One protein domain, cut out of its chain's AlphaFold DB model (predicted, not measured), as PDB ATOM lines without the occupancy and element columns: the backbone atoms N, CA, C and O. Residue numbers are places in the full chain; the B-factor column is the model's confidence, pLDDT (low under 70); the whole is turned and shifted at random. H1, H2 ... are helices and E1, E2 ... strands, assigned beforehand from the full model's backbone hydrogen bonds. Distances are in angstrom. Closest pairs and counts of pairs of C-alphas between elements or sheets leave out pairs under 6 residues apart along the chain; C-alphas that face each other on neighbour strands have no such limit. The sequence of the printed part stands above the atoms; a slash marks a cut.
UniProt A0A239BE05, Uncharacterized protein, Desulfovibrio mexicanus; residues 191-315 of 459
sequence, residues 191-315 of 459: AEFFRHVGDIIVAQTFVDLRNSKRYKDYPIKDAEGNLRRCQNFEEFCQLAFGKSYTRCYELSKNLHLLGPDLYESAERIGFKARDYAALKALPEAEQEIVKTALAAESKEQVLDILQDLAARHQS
ATOM      1  N   ALA A 191     145.865 175.014 220.095       81.44
ATOM      2  CA  ALA A 191     145.810 173.692 219.474       81.44
ATOM      3  C   ALA A 191     147.176 173.249 218.919       81.44
ATOM      4  O   ALA A 191     147.548 172.085 219.073       81.44
ATOM      5  N   GLU A 192     147.941 174.163 218.316       79.88
ATOM      6  CA  GLU A 192     149.309 173.898 217.860       79.88
ATOM      7  C   GLU A 192     150.238 173.557 219.024       79.88
ATOM      8  O   GLU A 192     150.927 172.539 218.965       79.88
ATOM      9  N   PHE A 193     150.195 174.326 220.114       80.94
ATOM     10  CA  PHE A 193     150.957 174.023 221.326       80.94
ATOM     11  C   PHE A 193     150.653 172.612 221.858       80.94
ATOM     12  O   PHE A 193     151.565 171.802 222.036       80.94
ATOM     13  N   PHE A 194     149.371 172.262 222.023       82.44
ATOM     14  CA  PHE A 194     148.987 170.919 222.471       82.44
ATOM     15  C   PHE A 194     149.402 169.819 221.490       82.44
ATOM     16  O   PHE A 194     149.744 168.716 221.922       82.44
ATOM     17  N   ARG A 195     149.412 170.100 220.181       83.81
ATOM     18  CA  ARG A 195     149.932 169.167 219.176       83.81
ATOM     19  C   ARG A 195     151.423 168.905 219.385       83.81
ATOM     20  O   ARG A 195     151.813 167.743 219.345       83.81
ATOM     21  N   HIS A 196     152.233 169.935 219.626       80.62
ATOM     22  CA  HIS A 196     153.677 169.782 219.845       80.62
ATOM     23  C   HIS A 196     153.982 168.975 221.110       80.62
ATOM     24  O   HIS A 196     154.713 167.987 221.043       80.62
ATOM     25  N   VAL A 197     153.344 169.326 222.229       83.31
ATOM     26  CA  VAL A 197     153.459 168.565 223.484       83.31
ATOM     27  C   VAL A 197     153.011 167.113 223.276       83.31
ATOM     28  O   VAL A 197     153.691 166.175 223.693       83.31
ATOM     29  N   GLY A 198     151.897 166.910 222.567       85.06
ATOM     30  CA  GLY A 198     151.396 165.583 222.222       85.06
ATOM     31  C   GLY A 198     152.370 164.777 221.363       85.06
ATOM     32  O   GLY A 198     152.572 163.593 221.619       85.06
ATOM     33  N   ASP A 199     153.012 165.401 220.376       84.06
ATOM     34  CA  ASP A 199     154.009 164.759 219.518       84.06
ATOM     35  C   ASP A 199     155.252 164.321 220.329       84.06
ATOM     36  O   ASP A 199     155.727 163.195 220.147       84.06
ATOM     37  N   ILE A 200     155.722 165.128 221.290       84.12
ATOM     38  CA  ILE A 200     156.818 164.747 222.203       84.12
ATOM     39  C   ILE A 200     156.426 163.524 223.047       84.12
ATOM     40  O   ILE A 200     157.165 162.536 223.084       84.12
ATOM     41  N   ILE A 201     155.240 163.549 223.667       86.88
ATOM     42  CA  ILE A 201     154.731 162.431 224.480       86.88
ATOM     43  C   ILE A 201     154.594 161.162 223.632       86.88
ATOM     44  O   ILE A 201     154.996 160.078 224.065       86.88
ATOM     45  N   VAL A 202     154.053 161.279 222.415       86.31
ATOM     46  CA  VAL A 202     153.914 160.154 221.478       86.31
ATOM     47  C   VAL A 202     155.280 159.564 221.142       86.31
ATOM     48  O   VAL A 202     155.424 158.344 221.168       86.31
ATOM     49  N   ALA A 203     156.283 160.395 220.856       86.94
ATOM     50  CA  ALA A 203     157.632 159.931 220.547       86.94
ATOM     51  C   ALA A 203     158.300 159.211 221.728       86.94
ATOM     52  O   ALA A 203     158.837 158.119 221.533       86.94
ATOM     53  N   GLN A 204     158.231 159.771 222.939       87.00
ATOM     54  CA  GLN A 204     158.780 159.144 224.150       87.00
ATOM     55  C   GLN A 204     158.084 157.809 224.446       87.00
ATOM     56  O   GLN A 204     158.729 156.763 224.521       87.00
ATOM     57  N   THR A 205     156.748 157.819 224.481       88.44
ATOM     58  CA  THR A 205     155.938 156.623 224.754       88.44
ATOM     59  C   THR A 205     156.153 155.540 223.695       88.44
ATOM     60  O   THR A 205     156.189 154.352 224.013       88.44
ATOM     61  N   PHE A 206     156.324 155.922 222.425       89.25
ATOM     62  CA  PHE A 206     156.629 154.988 221.343       89.25
ATOM     63  C   PHE A 206     157.954 154.256 221.578       89.25
ATOM     64  O   PHE A 206     158.011 153.038 221.397       89.25
ATOM     65  N   VAL A 207     159.004 154.967 222.004       87.88
ATOM     66  CA  VAL A 207     160.313 154.370 222.312       87.88
ATOM     67  C   VAL A 207     160.206 153.421 223.506       87.88
ATOM     68  O   VAL A 207     160.635 152.267 223.405       87.88
ATOM     69  N   ASP A 208     159.561 153.854 224.588       88.81
ATOM     70  CA  ASP A 208     159.378 153.043 225.797       88.81
ATOM     71  C   ASP A 208     158.570 151.774 225.521       88.81
ATOM     72  O   ASP A 208     158.925 150.664 225.940       88.81
ATOM     73  N   LEU A 209     157.491 151.905 224.751       88.38
ATOM     74  CA  LEU A 209     156.637 150.781 224.409       88.38
ATOM     75  C   LEU A 209     157.342 149.799 223.464       88.38
ATOM     76  O   LEU A 209     157.256 148.582 223.660       88.38
ATOM     77  N   ARG A 210     158.096 150.313 222.483       86.94
ATOM     78  CA  ARG A 210     158.912 149.498 221.573       86.94
ATOM     79  C   ARG A 210     159.957 148.689 222.338       86.94
ATOM     80  O   ARG A 210     160.100 147.490 222.088       86.94
ATOM     81  N   ASN A 211     160.656 149.334 223.271       87.75
ATOM     82  CA  ASN A 211     161.737 148.730 224.047       87.75
ATOM     83  C   ASN A 211     161.214 147.725 225.080       87.75
ATOM     84  O   ASN A 211     161.777 146.640 225.225       87.75
ATOM     85  N   SER A 212     160.099 148.039 225.746       87.12
ATOM     86  CA  SER A 212     159.494 147.161 226.755       87.12
ATOM     87  C   SER A 212     158.855 145.897 226.171       87.12
ATOM     88  O   SER A 212     158.627 144.937 226.905       87.12
ATOM     89  N   LYS A 213     158.544 145.875 224.865       85.88
ATOM     90  CA  LYS A 213     157.850 144.777 224.155       85.88
ATOM     91  C   LYS A 213     156.473 144.396 224.727       85.88
ATOM     92  O   LYS A 213     155.859 143.451 224.233       85.88
ATOM     93  N   ARG A 214     155.947 145.154 225.699       81.62
ATOM     94  CA  ARG A 214     154.670 144.886 226.392       81.62
ATOM     95  C   ARG A 214     153.449 145.002 225.479       81.62
ATOM     96  O   ARG A 214     152.400 144.450 225.786       81.62
ATOM     97  N   TYR A 215     153.599 145.660 224.332       82.81
ATOM     98  CA  TYR A 215     152.560 145.772 223.307       82.81
ATOM     99  C   TYR A 215     152.073 144.414 222.767       82.81
ATOM    100  O   TYR A 215     150.953 144.321 222.278       82.81
ATOM    101  N   LYS A 216     152.889 143.352 222.857       83.69
ATOM    102  CA  LYS A 216     152.517 142.005 222.390       83.69
ATOM    103  C   LYS A 216     151.421 141.356 223.235       83.69
ATOM    104  O   LYS A 216     150.659 140.536 222.729       83.69
ATOM    105  N   ASP A 217     151.352 141.721 224.511       83.81
ATOM    106  CA  ASP A 217     150.377 141.180 225.456       83.81
ATOM    107  C   ASP A 217     149.098 142.022 225.520       83.81
ATOM    108  O   ASP A 217     148.119 141.612 226.143       83.81
ATOM    109  N   TYR A 218     149.088 143.183 224.859       82.50
ATOM    110  CA  TYR A 218     147.936 144.067 224.820       82.50
ATOM    111  C   TYR A 218     146.886 143.541 223.822       82.50
ATOM    112  O   TYR A 218     147.212 143.332 222.648       82.50
ATOM    113  N   PRO A 219     145.633 143.314 224.258       81.25
ATOM    114  CA  PRO A 219     144.573 142.857 223.372       81.25
ATOM    115  C   PRO A 219     144.065 144.020 222.506       81.25
ATOM    116  O   PRO A 219     143.559 145.016 223.023       81.25
ATOM    117  N   ILE A 220     144.183 143.885 221.184       81.25
ATOM    118  CA  ILE A 220     143.719 144.870 220.200       81.25
ATOM    119  C   ILE A 220     142.502 144.334 219.451       81.25
ATOM    120  O   ILE A 220     142.424 143.145 219.144       81.25
ATOM    121  N   LYS A 221     141.558 145.234 219.157       80.81
ATOM    122  CA  LYS A 221     140.429 144.958 218.269       80.81
ATOM    123  C   LYS A 221     140.870 145.092 216.813       80.81
ATOM    124  O   LYS A 221     141.412 146.130 216.436       80.81
ATOM    125  N   ASP A 222     140.653 144.053 216.021       74.44
ATOM    126  CA  ASP A 222     140.840 144.116 214.572       74.44
ATOM    127  C   ASP A 222     139.680 144.843 213.867       74.44
ATOM    128  O   ASP A 222     138.721 145.295 214.497       74.44
ATOM    129  N   ALA A 223     139.791 144.976 212.541       73.06
ATOM    130  CA  ALA A 223     138.760 145.580 211.701       73.06
ATOM    131  C   ALA A 223     137.430 144.798 211.728       73.06
ATOM    132  O   ALA A 223     136.383 145.376 211.444       73.06
ATOM    133  N   GLU A 224     137.459 143.514 212.106       76.00
ATOM    134  CA  GLU A 224     136.280 142.659 212.271       76.00
ATOM    135  C   GLU A 224     135.695 142.692 213.701       76.00
ATOM    136  O   GLU A 224     134.662 142.076 213.964       76.00
ATOM    137  N   GLY A 225     136.313 143.436 214.627       76.94
ATOM    138  CA  GLY A 225     135.860 143.605 216.009       76.94
ATOM    139  C   GLY A 225     136.304 142.508 216.987       76.94
ATOM    140  O   GLY A 225     135.903 142.551 218.155       76.94
ATOM    141  N   ASN A 226     137.145 141.561 216.562       80.44
ATOM    142  CA  ASN A 226     137.661 140.493 217.417       80.44
ATOM    143  C   ASN A 226     138.890 140.953 218.210       80.44
ATOM    144  O   ASN A 226     139.724 141.725 217.739       80.44
ATOM    145  N   LEU A 227     139.011 140.452 219.442       80.69
ATOM    146  CA  LEU A 227     140.155 140.718 220.312       80.69
ATOM    147  C   LEU A 227     141.280 139.733 219.993       80.69
ATOM    148  O   LEU A 227     141.168 138.539 220.273       80.69
ATOM    149  N   ARG A 228     142.388 140.246 219.460       83.12
ATOM    150  CA  ARG A 228     143.589 139.458 219.176       83.12
ATOM    151  C   ARG A 228     144.854 140.150 219.664       83.12
ATOM    152  O   ARG A 228     144.871 141.343 219.958       83.12
ATOM    153  N   ARG A 229     145.936 139.375 219.755       82.44
ATOM    154  CA  ARG A 229     147.275 139.905 220.036       82.44
ATOM    155  C   ARG A 229     147.935 140.387 218.747       82.44
ATOM    156  O   ARG A 229     147.687 139.850 217.666       82.44
ATOM    157  N   CYS A 230     148.787 141.389 218.891       80.06
ATOM    158  CA  CYS A 230     149.517 141.996 217.783       80.06
ATOM    159  C   CYS A 230     150.704 141.114 217.403       80.06
ATOM    160  O   CYS A 230     151.444 140.656 218.278       80.06
ATOM    161  N   GLN A 231     150.919 140.901 216.108       80.12
ATOM    162  CA  GLN A 231     152.042 140.110 215.612       80.12
ATOM    163  C   GLN A 231     153.343 140.916 215.654       80.12
ATOM    164  O   GLN A 231     154.394 140.415 216.062       80.12
ATOM    165  N   ASN A 232     153.270 142.186 215.254       85.06
ATOM    166  CA  ASN A 232     154.407 143.092 215.194       85.06
ATOM    167  C   ASN A 232     154.038 144.487 215.730       85.06
ATOM    168  O   ASN A 232     152.877 144.797 215.998       85.06
ATOM    169  N   PHE A 233     155.055 145.323 215.947       85.00
ATOM    170  CA  PHE A 233     154.846 146.659 216.507       85.00
ATOM    171  C   PHE A 233     154.212 147.631 215.506       85.00
ATOM    172  O   PHE A 233     153.532 148.564 215.907       85.00
ATOM    173  N   GLU A 234     154.406 147.411 214.207       85.75
ATOM    174  CA  GLU A 234     153.841 148.265 213.162       85.75
ATOM    175  C   GLU A 234     152.315 148.138 213.080       85.75
ATOM    176  O   GLU A 234     151.608 149.143 213.051       85.75
ATOM    177  N   GLU A 235     151.812 146.910 213.161       84.94
ATOM    178  CA  GLU A 235     150.397 146.583 213.296       84.94
ATOM    179  C   GLU A 235     149.812 147.170 214.585       84.94
ATOM    180  O   GLU A 235     148.735 147.766 214.560       84.94
ATOM    181  N   PHE A 236     150.549 147.077 215.699       85.75
ATOM    182  CA  PHE A 236     150.157 147.730 216.948       85.75
ATOM    183  C   PHE A 236     150.020 149.248 216.760       85.75
ATOM    184  O   PHE A 236     149.035 149.831 217.204       85.75
ATOM    185  N   CYS A 237     150.962 149.900 216.070       86.19
ATOM    186  CA  CYS A 237     150.889 151.341 215.839       86.19
ATOM    187  C   CYS A 237     149.677 151.751 214.998       86.19
ATOM    188  O   CYS A 237     148.993 152.717 215.342       86.19
ATOM    189  N   GLN A 238     149.383 151.006 213.933       84.56
ATOM    190  CA  GLN A 238     148.242 151.302 213.067       84.56
ATOM    191  C   GLN A 238     146.910 151.128 213.805       84.56
ATOM    192  O   GLN A 238     146.047 151.998 213.710       84.56
ATOM    193  N   LEU A 239     146.759 150.045 214.572       81.88
ATOM    194  CA  LEU A 239     145.493 149.702 215.222       81.88
ATOM    195  C   LEU A 239     145.268 150.422 216.564       81.88
ATOM    196  O   LEU A 239     144.129 150.752 216.880       81.88
ATOM    197  N   ALA A 240     146.318 150.677 217.355       78.50
ATOM    198  CA  ALA A 240     146.195 151.343 218.659       78.50
ATOM    199  C   ALA A 240     146.351 152.868 218.587       78.50
ATOM    200  O   ALA A 240     145.647 153.584 219.295       78.50
ATOM    201  N   PHE A 241     147.281 153.374 217.765       75.69
ATOM    202  CA  PHE A 241     147.581 154.810 217.691       75.69
ATOM    203  C   PHE A 241     146.934 155.508 216.494       75.69
ATOM    204  O   PHE A 241     146.918 156.738 216.457       75.69
ATOM    205  N   GLY A 242     146.465 154.761 215.485       82.12
ATOM    206  CA  GLY A 242     146.013 155.341 214.216       82.12
ATOM    207  C   GLY A 242     147.126 156.076 213.455       82.12
ATOM    208  O   GLY A 242     146.843 156.915 212.602       82.12
ATOM    209  N   LYS A 243     148.400 155.802 213.777       82.69
ATOM    210  CA  LYS A 243     149.583 156.421 213.158       82.69
ATOM    211  C   LYS A 243     150.471 155.350 212.533       82.69
ATOM    212  O   LYS A 243     150.582 154.237 213.046       82.69
ATOM    213  N   SER A 244     151.142 155.692 211.433       86.44
ATOM    214  CA  SER A 244     152.120 154.790 210.825       86.44
ATOM    215  C   SER A 244     153.361 154.657 211.708       86.44
ATOM    216  O   SER A 244     153.806 155.623 212.336       86.44
ATOM    217  N   TYR A 245     153.959 153.462 211.715       87.81
ATOM    218  CA  TYR A 245     155.230 153.216 212.398       87.81
ATOM    219  C   TYR A 245     156.308 154.200 211.935       87.81
ATOM    220  O   TYR A 245     157.000 154.787 212.763       87.81
ATOM    221  N   THR A 246     156.400 154.439 210.623       88.06
ATOM    222  CA  THR A 246     157.357 155.376 210.022       88.06
ATOM    223  C   THR A 246     157.237 156.770 210.621       88.06
ATOM    224  O   THR A 246     158.247 157.341 211.024       88.06
ATOM    225  N   ARG A 247     156.012 157.295 210.769       85.88
ATOM    226  CA  ARG A 247     155.795 158.633 211.326       85.88
ATOM    227  C   ARG A 247     156.253 158.723 212.782       85.88
ATOM    228  O   ARG A 247     156.951 159.670 213.135       85.88
ATOM    229  N   CYS A 248     155.885 157.753 213.618       86.38
ATOM    230  CA  CYS A 248     156.308 157.738 215.022       86.38
ATOM    231  C   CYS A 248     157.823 157.528 215.162       86.38
ATOM    232  O   CYS A 248     158.464 158.139 216.014       86.38
ATOM    233  N   TYR A 249     158.413 156.712 214.288       89.00
ATOM    234  CA  TYR A 249     159.848 156.468 214.268       89.00
ATOM    235  C   TYR A 249     160.642 157.712 213.850       89.00
ATOM    236  O   TYR A 249     161.619 158.063 214.510       89.00
ATOM    237  N   GLU A 250     160.213 158.420 212.805       88.25
ATOM    238  CA  GLU A 250     160.806 159.700 212.397       88.25
ATOM    239  C   GLU A 250     160.746 160.739 213.513       88.25
ATOM    240  O   GLU A 250     161.751 161.393 213.792       88.25
ATOM    241  N   LEU A 251     159.594 160.841 214.179       87.38
ATOM    242  CA  LEU A 251     159.392 161.746 215.303       87.38
ATOM    243  C   LEU A 251     160.338 161.411 216.462       87.38
ATOM    244  O   LEU A 251     161.039 162.288 216.955       87.38
ATOM    245  N   SER A 252     160.448 160.125 216.820       89.12
ATOM    246  CA  SER A 252     161.384 159.667 217.855       89.12
ATOM    247  C   SER A 252     162.846 159.957 217.505       89.12
ATOM    248  O   SER A 252     163.626 160.332 218.375       89.12
ATOM    249  N   LYS A 253     163.217 159.849 216.222       89.69
ATOM    250  CA  LYS A 253     164.564 160.185 215.753       89.69
ATOM    251  C   LYS A 253     164.854 161.676 215.845       89.69
ATOM    252  O   LYS A 253     165.950 162.036 216.252       89.69
ATOM    253  N   ASN A 254     163.910 162.525 215.445       89.25
ATOM    254  CA  ASN A 254     164.075 163.978 215.538       89.25
ATOM    255  C   ASN A 254     164.182 164.418 217.001       89.25
ATOM    256  O   ASN A 254     165.063 165.203 217.336       89.25
ATOM    257  N   LEU A 255     163.339 163.848 217.866       87.12
ATOM    258  CA  LEU A 255     163.370 164.119 219.297       87.12
ATOM    259  C   LEU A 255     164.696 163.678 219.928       87.12
ATOM    260  O   LEU A 255     165.273 164.422 220.706       87.12
ATOM    261  N   HIS A 256     165.215 162.499 219.577       86.88
ATOM    262  CA  HIS A 256     166.508 162.027 220.083       86.88
ATOM    263  C   HIS A 256     167.692 162.847 219.542       86.88
ATOM    264  O   HIS A 256     168.720 162.955 220.204       86.88
ATOM    265  N   LEU A 257     167.580 163.401 218.333       85.88
ATOM    266  CA  LEU A 257     168.639 164.204 217.719       85.88
ATOM    267  C   LEU A 257     168.862 165.528 218.462       85.88
ATOM    268  O   LEU A 257     170.005 165.933 218.656       85.88
ATOM    269  N   LEU A 258     167.773 166.198 218.842       85.50
ATOM    270  CA  LEU A 258     167.802 167.523 219.463       85.50
ATOM    271  C   LEU A 258     167.662 167.479 220.990       85.50
ATOM    272  O   LEU A 258     168.225 168.321 221.675       85.50
ATOM    273  N   GLY A 259     166.935 166.504 221.531       85.50
ATOM    274  CA  GLY A 259     166.414 166.542 222.897       85.50
ATOM    275  C   GLY A 259     165.048 167.247 222.973       85.50
ATOM    276  O   GLY A 259     164.665 167.943 222.031       85.50
ATOM    277  N   PRO A 260     164.281 167.050 224.061       81.12
ATOM    278  CA  PRO A 260     162.916 167.574 224.191       81.12
ATOM    279  C   PRO A 260     162.845 169.104 224.133       81.12
ATOM    280  O   PRO A 260     162.032 169.629 223.374       81.12
ATOM    281  N   ASP A 261     163.736 169.800 224.839       81.19
ATOM    282  CA  ASP A 261     163.700 171.265 224.952       81.19
ATOM    283  C   ASP A 261     164.049 171.945 223.615       81.19
ATOM    284  O   ASP A 261     163.327 172.813 223.129       81.19
ATOM    285  N   LEU A 262     165.117 171.491 222.948       83.44
ATOM    286  CA  LEU A 262     165.508 172.024 221.637       83.44
ATOM    287  C   LEU A 262     164.530 171.636 220.526       83.44
ATOM    288  O   LEU A 262     164.401 172.372 219.549       83.44
ATOM    289  N   TYR A 263     163.844 170.497 220.649       86.38
ATOM    290  CA  TYR A 263     162.800 170.105 219.705       86.38
ATOM    291  C   TYR A 263     161.586 171.040 219.793       86.38
ATOM    292  O   TYR A 263     161.064 171.451 218.758       86.38
ATOM    293  N   GLU A 264     161.171 171.427 221.003       83.00
ATOM    294  CA  GLU A 264     160.113 172.426 221.191       83.00
ATOM    295  C   GLU A 264     160.513 173.782 220.589       83.00
ATOM    296  O   GLU A 264     159.743 174.363 219.816       83.00
ATOM    297  N   SER A 265     161.745 174.239 220.841       82.75
ATOM    298  CA  SER A 265     162.280 175.465 220.233       82.75
ATOM    299  C   SER A 265     162.331 175.383 218.704       82.75
ATOM    300  O   SER A 265     161.903 176.318 218.025       82.75
ATOM    301  N   ALA A 266     162.781 174.259 218.140       83.81
ATOM    302  CA  ALA A 266     162.824 174.047 216.692       83.81
ATOM    303  C   ALA A 266     161.423 174.099 216.058       83.81
ATOM    304  O   ALA A 266     161.226 174.756 215.031       83.81
ATOM    305  N   GLU A 267     160.427 173.468 216.682       84.56
ATOM    306  CA  GLU A 267     159.038 173.519 216.219       84.56
ATOM    307  C   GLU A 267     158.447 174.934 216.320       84.56
ATOM    308  O   GLU A 267     157.798 175.385 215.373       84.56
ATOM    309  N   ARG A 268     158.728 175.675 217.404       79.50
ATOM    310  CA  ARG A 268     158.281 177.072 217.580       79.50
ATOM    311  C   ARG A 268     158.887 178.007 216.530       79.50
ATOM    312  O   ARG A 268     158.212 178.897 216.013       79.50
ATOM    313  N   ILE A 269     160.152 177.780 216.180       81.81
ATOM    314  CA  ILE A 269     160.870 178.483 215.109       81.81
ATOM    315  C   ILE A 269     160.311 178.105 213.722       81.81
ATOM    316  O   ILE A 269     160.356 178.905 212.780       81.81
ATOM    317  N   GLY A 270     159.684 176.934 213.604       82.69
ATOM    318  CA  GLY A 270     159.017 176.462 212.395       82.69
ATOM    319  C   GLY A 270     159.889 175.557 211.528       82.69
ATOM    320  O   GLY A 270     159.767 175.603 210.299       82.69
ATOM    321  N   PHE A 271     160.761 174.749 212.144       86.19
ATOM    322  CA  PHE A 271     161.484 173.688 211.443       86.19
ATOM    323  C   PHE A 271     160.515 172.771 210.694       86.19
ATOM    324  O   PHE A 271     159.534 172.257 211.230       86.19
ATOM    325  N   LYS A 272     160.811 172.538 209.417       86.06
ATOM    326  CA  LYS A 272     160.076 171.619 208.550       86.06
ATOM    327  C   LYS A 272     160.854 170.318 208.398       86.06
ATOM    328  O   LYS A 272     162.035 170.216 208.718       86.06
ATOM    329  N   ALA A 273     160.212 169.311 207.804       83.69
ATOM    330  CA  ALA A 273     160.838 168.014 207.526       83.69
ATOM    331  C   ALA A 273     162.182 168.126 206.775       83.69
ATOM    332  O   ALA A 273     163.104 167.360 207.050       83.69
ATOM    333  N   ARG A 274     162.311 169.104 205.865       83.94
ATOM    334  CA  ARG A 274     163.556 169.375 205.129       83.94
ATOM    335  C   ARG A 274     164.690 169.863 206.040       83.94
ATOM    336  O   ARG A 274     165.836 169.505 205.805       83.94
ATOM    337  N   ASP A 275     164.365 170.637 207.075       87.94
ATOM    338  CA  ASP A 275     165.345 171.259 207.965       87.94
ATOM    339  C   ASP A 275     165.884 170.193 208.934       87.94
ATOM    340  O   ASP A 275     167.092 170.059 209.110       87.94
ATOM    341  N   TYR A 276     165.011 169.299 209.419       88.94
ATOM    342  CA  TYR A 276     165.430 168.087 210.134       88.94
ATOM    343  C   TYR A 276     166.275 167.141 209.271       88.94
ATOM    344  O   TYR A 276     167.191 166.493 209.779       88.94
ATOM    345  N   ALA A 277     165.968 167.014 207.977       86.69
ATOM    346  CA  ALA A 277     166.756 166.190 207.065       86.69
ATOM    347  C   ALA A 277     168.147 166.790 206.817       86.69
ATOM    348  O   ALA A 277     169.131 166.052 206.845       86.69
ATOM    349  N   ALA A 278     168.231 168.110 206.628       86.38
ATOM    350  CA  ALA A 278     169.493 168.828 206.514       86.38
ATOM    351  C   ALA A 278     170.316 168.692 207.801       86.38
ATOM    352  O   ALA A 278     171.459 168.261 207.721       86.38
ATOM    353  N   LEU A 279     169.714 168.901 208.977       88.06
ATOM    354  CA  LEU A 279     170.393 168.722 210.262       88.06
ATOM    355  C   LEU A 279     170.985 167.311 210.425       88.06
ATOM    356  O   LEU A 279     172.129 167.167 210.836       88.06
ATOM    357  N   LYS A 280     170.247 166.260 210.042       88.06
ATOM    358  CA  LYS A 280     170.746 164.870 210.082       88.06
ATOM    359  C   LYS A 280     171.872 164.586 209.090       88.06
ATOM    360  O   LYS A 280     172.607 163.622 209.283       88.06
ATOM    361  N   ALA A 281     171.943 165.339 207.996       87.19
ATOM    362  CA  ALA A 281     172.964 165.164 206.973       87.19
ATOM    363  C   ALA A 281     174.298 165.822 207.358       87.19
ATOM    364  O   ALA A 281     175.317 165.488 206.752       87.19
ATOM    365  N   LEU A 282     174.283 166.734 208.335       87.31
ATOM    366  CA  LEU A 282     175.471 167.419 208.831       87.31
ATOM    367  C   LEU A 282     176.333 166.479 209.696       87.31
ATOM    368  O   LEU A 282     175.788 165.617 210.396       87.31
ATOM    369  N   PRO A 283     177.666 166.650 209.699       88.31
ATOM    370  CA  PRO A 283     178.561 166.042 210.680       88.31
ATOM    371  C   PRO A 283     178.207 166.432 212.122       88.31
ATOM    372  O   PRO A 283     177.658 167.501 212.369       88.31
ATOM    373  N   GLU A 284     178.585 165.597 213.092       85.88
ATOM    374  CA  GLU A 284     178.237 165.778 214.512       85.88
ATOM    375  C   GLU A 284     178.701 167.138 215.075       85.88
ATOM    376  O   GLU A 284     177.948 167.807 215.776       85.88
ATOM    377  N   ALA A 285     179.885 167.617 214.672       86.12
ATOM    378  CA  ALA A 285     180.399 168.933 215.063       86.12
ATOM    379  C   ALA A 285     179.541 170.101 214.538       86.12
ATOM    380  O   ALA A 285     179.319 171.079 215.245       86.12
ATOM    381  N   GLU A 286     179.034 170.000 213.309       85.94
ATOM    382  CA  GLU A 286     178.178 171.026 212.702       85.94
ATOM    383  C   GLU A 286     176.749 170.976 213.254       85.94
ATOM    384  O   GLU A 286     176.095 172.010 213.385       85.94
ATOM    385  N   GLN A 287     176.270 169.789 213.645       87.75
ATOM    386  CA  GLN A 287     174.989 169.652 214.339       87.75
ATOM    387  C   GLN A 287     174.985 170.409 215.669       87.75
ATOM    388  O   GLN A 287     173.994 171.066 215.978       87.75
ATOM    389  N   GLU A 288     176.077 170.354 216.437       87.06
ATOM    390  CA  GLU A 288     176.197 171.101 217.694       87.06
ATOM    391  C   GLU A 288     176.131 172.619 217.474       87.06
ATOM    392  O   GLU A 288     175.447 173.317 218.220       87.06
ATOM    393  N   ILE A 289     176.724 173.139 216.393       86.56
ATOM    394  CA  ILE A 289     176.602 174.563 216.033       86.56
ATOM    395  C   ILE A 289     175.125 174.935 215.836       86.56
ATOM    396  O   ILE A 289     174.644 175.909 216.414       86.56
ATOM    397  N   VAL A 290     174.366 174.123 215.096       85.75
ATOM    398  CA  VAL A 290     172.931 174.373 214.888       85.75
ATOM    399  C   VAL A 290     172.135 174.242 216.194       85.75
ATOM    400  O   VAL A 290     171.236 175.044 216.441       85.75
ATOM    401  N   LYS A 291     172.467 173.276 217.059       87.38
ATOM    402  CA  LYS A 291     171.822 173.111 218.374       87.38
ATOM    403  C   LYS A 291     172.067 174.305 219.296       87.38
ATOM    404  O   LYS A 291     171.133 174.753 219.951       87.38
ATOM    405  N   THR A 292     173.286 174.847 219.323       86.06
ATOM    406  CA  THR A 292     173.596 176.050 220.115       86.06
ATOM    407  C   THR A 292     172.838 177.276 219.609       86.06
ATOM    408  O   THR A 292     172.287 178.025 220.413       86.06
ATOM    409  N   ALA A 293     172.706 177.435 218.290       85.75
ATOM    410  CA  ALA A 293     171.888 178.495 217.704       85.75
ATOM    411  C   ALA A 293     170.391 178.321 218.030       85.75
ATOM    412  O   ALA A 293     169.705 179.296 218.331       85.75
ATOM    413  N   LEU A 294     169.888 177.079 218.025       84.38
ATOM    414  CA  LEU A 294     168.513 176.760 218.432       84.38
ATOM    415  C   LEU A 294     168.262 177.092 219.908       84.38
ATOM    416  O   LEU A 294     167.186 177.585 220.241       84.38
ATOM    417  N   ALA A 295     169.249 176.856 220.778       83.56
ATOM    418  CA  ALA A 295     169.172 177.201 222.196       83.56
ATOM    419  C   ALA A 295     169.079 178.719 222.425       83.56
ATOM    420  O   ALA A 295     168.414 179.157 223.358       83.56
ATOM    421  N   ALA A 296     169.700 179.518 221.554       80.62
ATOM    422  CA  ALA A 296     169.624 180.979 221.580       80.62
ATOM    423  C   ALA A 296     168.308 181.545 220.995       80.62
ATOM    424  O   ALA A 296     168.156 182.760 220.897       80.62
ATOM    425  N   GLU A 297     167.371 180.682 220.578       68.94
ATOM    426  CA  GLU A 297     166.041 181.011 220.037       68.94
ATOM    427  C   GLU A 297     166.014 181.975 218.828       68.94
ATOM    428  O   GLU A 297     164.951 182.478 218.452       68.94
ATOM    429  N   SER A 298     167.146 182.215 218.160       76.38
ATOM    430  CA  SER A 298     167.205 183.100 216.993       76.38
ATOM    431  C   SER A 298     166.827 182.351 215.714       76.38
ATOM    432  O   SER A 298     167.642 181.678 215.080       76.38
ATOM    433  N   LYS A 299     165.552 182.466 215.331       68.56
ATOM    434  CA  LYS A 299     164.965 181.811 214.155       68.56
ATOM    435  C   LYS A 299     165.739 182.075 212.866       68.56
ATOM    436  O   LYS A 299     166.026 181.138 212.121       68.56
ATOM    437  N   GLU A 300     166.034 183.341 212.597       72.69
ATOM    438  CA  GLU A 300     166.688 183.774 211.365       72.69
ATOM    439  C   GLU A 300     168.119 183.227 211.303       72.69
ATOM    440  O   GLU A 300     168.498 182.610 210.310       72.69
ATOM    441  N   GLN A 301     168.867 183.311 212.409       79.31
ATOM    442  CA  GLN A 301     170.244 182.815 212.473       79.31
ATOM    443  C   GLN A 301     170.333 181.300 212.267       79.31
ATOM    444  O   GLN A 301     171.204 180.829 211.539       79.31
ATOM    445  N   VAL A 302     169.430 180.520 212.871       81.38
ATOM    446  CA  VAL A 302     169.438 179.054 212.732       81.38
ATOM    447  C   VAL A 302     169.210 178.648 211.276       81.38
ATOM    448  O   VAL A 302     169.902 177.769 210.762       81.38
ATOM    449  N   LEU A 303     168.235 179.273 210.610       80.69
ATOM    450  CA  LEU A 303     167.914 178.963 209.218       80.69
ATOM    451  C   LEU A 303     169.038 179.387 208.268       80.69
ATOM    452  O   LEU A 303     169.337 178.635 207.338       80.69
ATOM    453  N   ASP A 304     169.681 180.524 208.527       85.56
ATOM    454  CA  ASP A 304     170.816 181.005 207.737       85.56
ATOM    455  C   ASP A 304     172.040 180.093 207.891       85.56
ATOM    456  O   ASP A 304     172.634 179.693 206.888       85.56
ATOM    457  N   ILE A 305     172.368 179.667 209.119       85.19
ATOM    458  CA  ILE A 305     173.453 178.703 209.379       85.19
ATOM    459  C   ILE A 305     173.180 177.387 208.644       85.19
ATOM    460  O   ILE A 305     174.071 176.834 207.998       85.19
ATOM    461  N   LEU A 306     171.943 176.885 208.708       83.88
ATOM    462  CA  LEU A 306     171.570 175.640 208.041       83.88
ATOM    463  C   LEU A 306     171.700 175.752 206.514       83.88
ATOM    464  O   LEU A 306     172.130 174.801 205.859       83.88
ATOM    465  N   GLN A 307     171.329 176.903 205.944       85.06
ATOM    466  CA  GLN A 307     171.446 177.168 204.511       85.06
ATOM    467  C   GLN A 307     172.900 177.318 204.065       85.06
ATOM    468  O   GLN A 307     173.271 176.721 203.054       85.06
ATOM    469  N   ASP A 308     173.726 178.053 204.814       87.69
ATOM    470  CA  ASP A 308     175.151 178.220 204.511       87.69
ATOM    471  C   ASP A 308     175.885 176.874 204.573       87.69
ATOM    472  O   ASP A 308     176.566 176.489 203.621       87.69
ATOM    473  N   LEU A 309     175.658 176.079 205.626       86.88
ATOM    474  CA  LEU A 309     176.237 174.737 205.731       86.88
ATOM    475  C   LEU A 309     175.768 173.823 204.594       86.88
ATOM    476  O   LEU A 309     176.584 173.150 203.964       86.88
ATOM    477  N   ALA A 310     174.474 173.827 204.262       81.69
ATOM    478  CA  ALA A 310     173.965 173.042 203.140       81.69
ATOM    479  C   ALA A 310     174.597 173.463 201.799       81.69
ATOM    480  O   ALA A 310     174.933 172.597 200.984       81.69
ATOM    481  N   ALA A 311     174.794 174.765 201.577       86.88
ATOM    482  CA  ALA A 311     175.438 175.295 200.378       86.88
ATOM    483  C   ALA A 311     176.924 174.906 200.301       86.88
ATOM    484  O   ALA A 311     177.388 174.474 199.242       86.88
ATOM    485  N   ARG A 312     177.657 174.983 201.421       87.25
ATOM    486  CA  ARG A 312     179.056 174.532 201.524       87.25
ATOM    487  C   ARG A 312     179.191 173.036 201.250       87.25
ATOM    488  O   ARG A 312     179.978 172.640 200.399       87.25
ATOM    489  N   HIS A 313     178.351 172.202 201.861       85.81
ATOM    490  CA  HIS A 313     178.366 170.756 201.603       85.81
ATOM    491  C   HIS A 313     178.026 170.415 200.150       85.81
ATOM    492  O   HIS A 313     178.602 169.492 199.573       85.81
ATOM    493  N   GLN A 314     177.094 171.139 199.523       83.12
ATOM    494  CA  GLN A 314     176.792 170.939 198.104       83.12
ATOM    495  C   GLN A 314     177.969 171.322 197.204       83.12
ATOM    496  O   GLN A 314     178.276 170.574 196.270       83.12
ATOM    497  N   SER A 315     178.638 172.442 197.482       86.06
ATOM    498  CA  SER A 315     179.788 172.887 196.692       86.06
ATOM    499  C   SER A 315     180.986 171.949 196.860       86.06
ATOM    500  O   SER A 315     181.578 171.542 195.859       86.06
TER     501      SER A 315
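What this domain is: This is residues 191 to 315 of the 459 residues of an uncharacterized protein of Desulfovibrio mexicanus (UniProt A0A239BE05). Helices are strung out in an elongated body: the long H1 crosses H4 in the middle, the small strand hairpin E1 and E2 with H2 and H3 makes one end, and H5 to H8 make the other. At that other end H7 and H8 run side by side in opposite directions, and H6 packs on both. The printed part has 125 residues with eight named helices and two named strands, in the order H1 H2 E1 E2 H3 H4 H5 H6 H7 H8; the class is mostly helix, and the sheet E1 - E2 is antiparallel. It is loose, with a radius of gyration of the C-alphas of 17.8 A and spans of 55 by 32 by 23 A.

How they stand to each other: H1, residues 191 to 212, touches H4, residues 245 to 258, with its residues 199 to 207 alone, about perpendicular at 80 degrees; the closest C-alphas, of Ala 203 and Ser 252, are 4.6 A apart. H2, residues 214 to 217, only just touches H3, residues 233 to 241, with 3 pairs of C-alphas within 8 A, the closest those of Tyr 215 and Phe 236 at 7.1 A. E1, residues 219 to 221, and E2, residues 227 to 229, form an antiparallel hairpin, with N 220 and O 228 within hydrogen-bond range at 2.9 A. H3 touches residue 245 of H4 alone, about perpendicular at 87 degrees; the closest C-alphas, of Glu 234 and Tyr 245, are 5.2 A apart. H5, residues 260 to 269, touches H7, residues 284 to 295, at residues 291 to 295 of H7 alone; the closest C-alphas, of Leu 262 and Ala 295, are 6.4 A apart. H7 and H8, residues 299 to 315, form a helical hairpin at a shallow tilt of 19 degrees, opposite ways, with the C-alphas of Ala 293 and Val 302 closest at 5.6 A. H6, residues 273 to 281, touches H8 at residues 306 to 310 of H8 alone, with the C-alphas of Ala 278 and Ala 310 closest at 7.0 A. H4 and H8 are apart. In H1, H3, H4, H5, H6 and H8 every O i to N i+4 pair is within hydrogen-bond range, in H7 7 of 8, and H2 is too short for such a pair.

Where its parts are: H1 begins at C-alpha 191 (145.810, 173.692, 219.474) and measures 30.7 A from first to last C-alpha. H4 measures 20.3 A, H7 16.5 A and H8 24.6 A, ending at C-alpha 315 (179.788, 172.887, 196.692).

The domain as a whole: The two C-alphas farthest apart, of Asn 226 and Ser 315, are 57.0 A apart. The printed part has no cut, and its links between named elements are tight. The mean pLDDT of the printed part is 84.1; residues 297 and 299 are under 70.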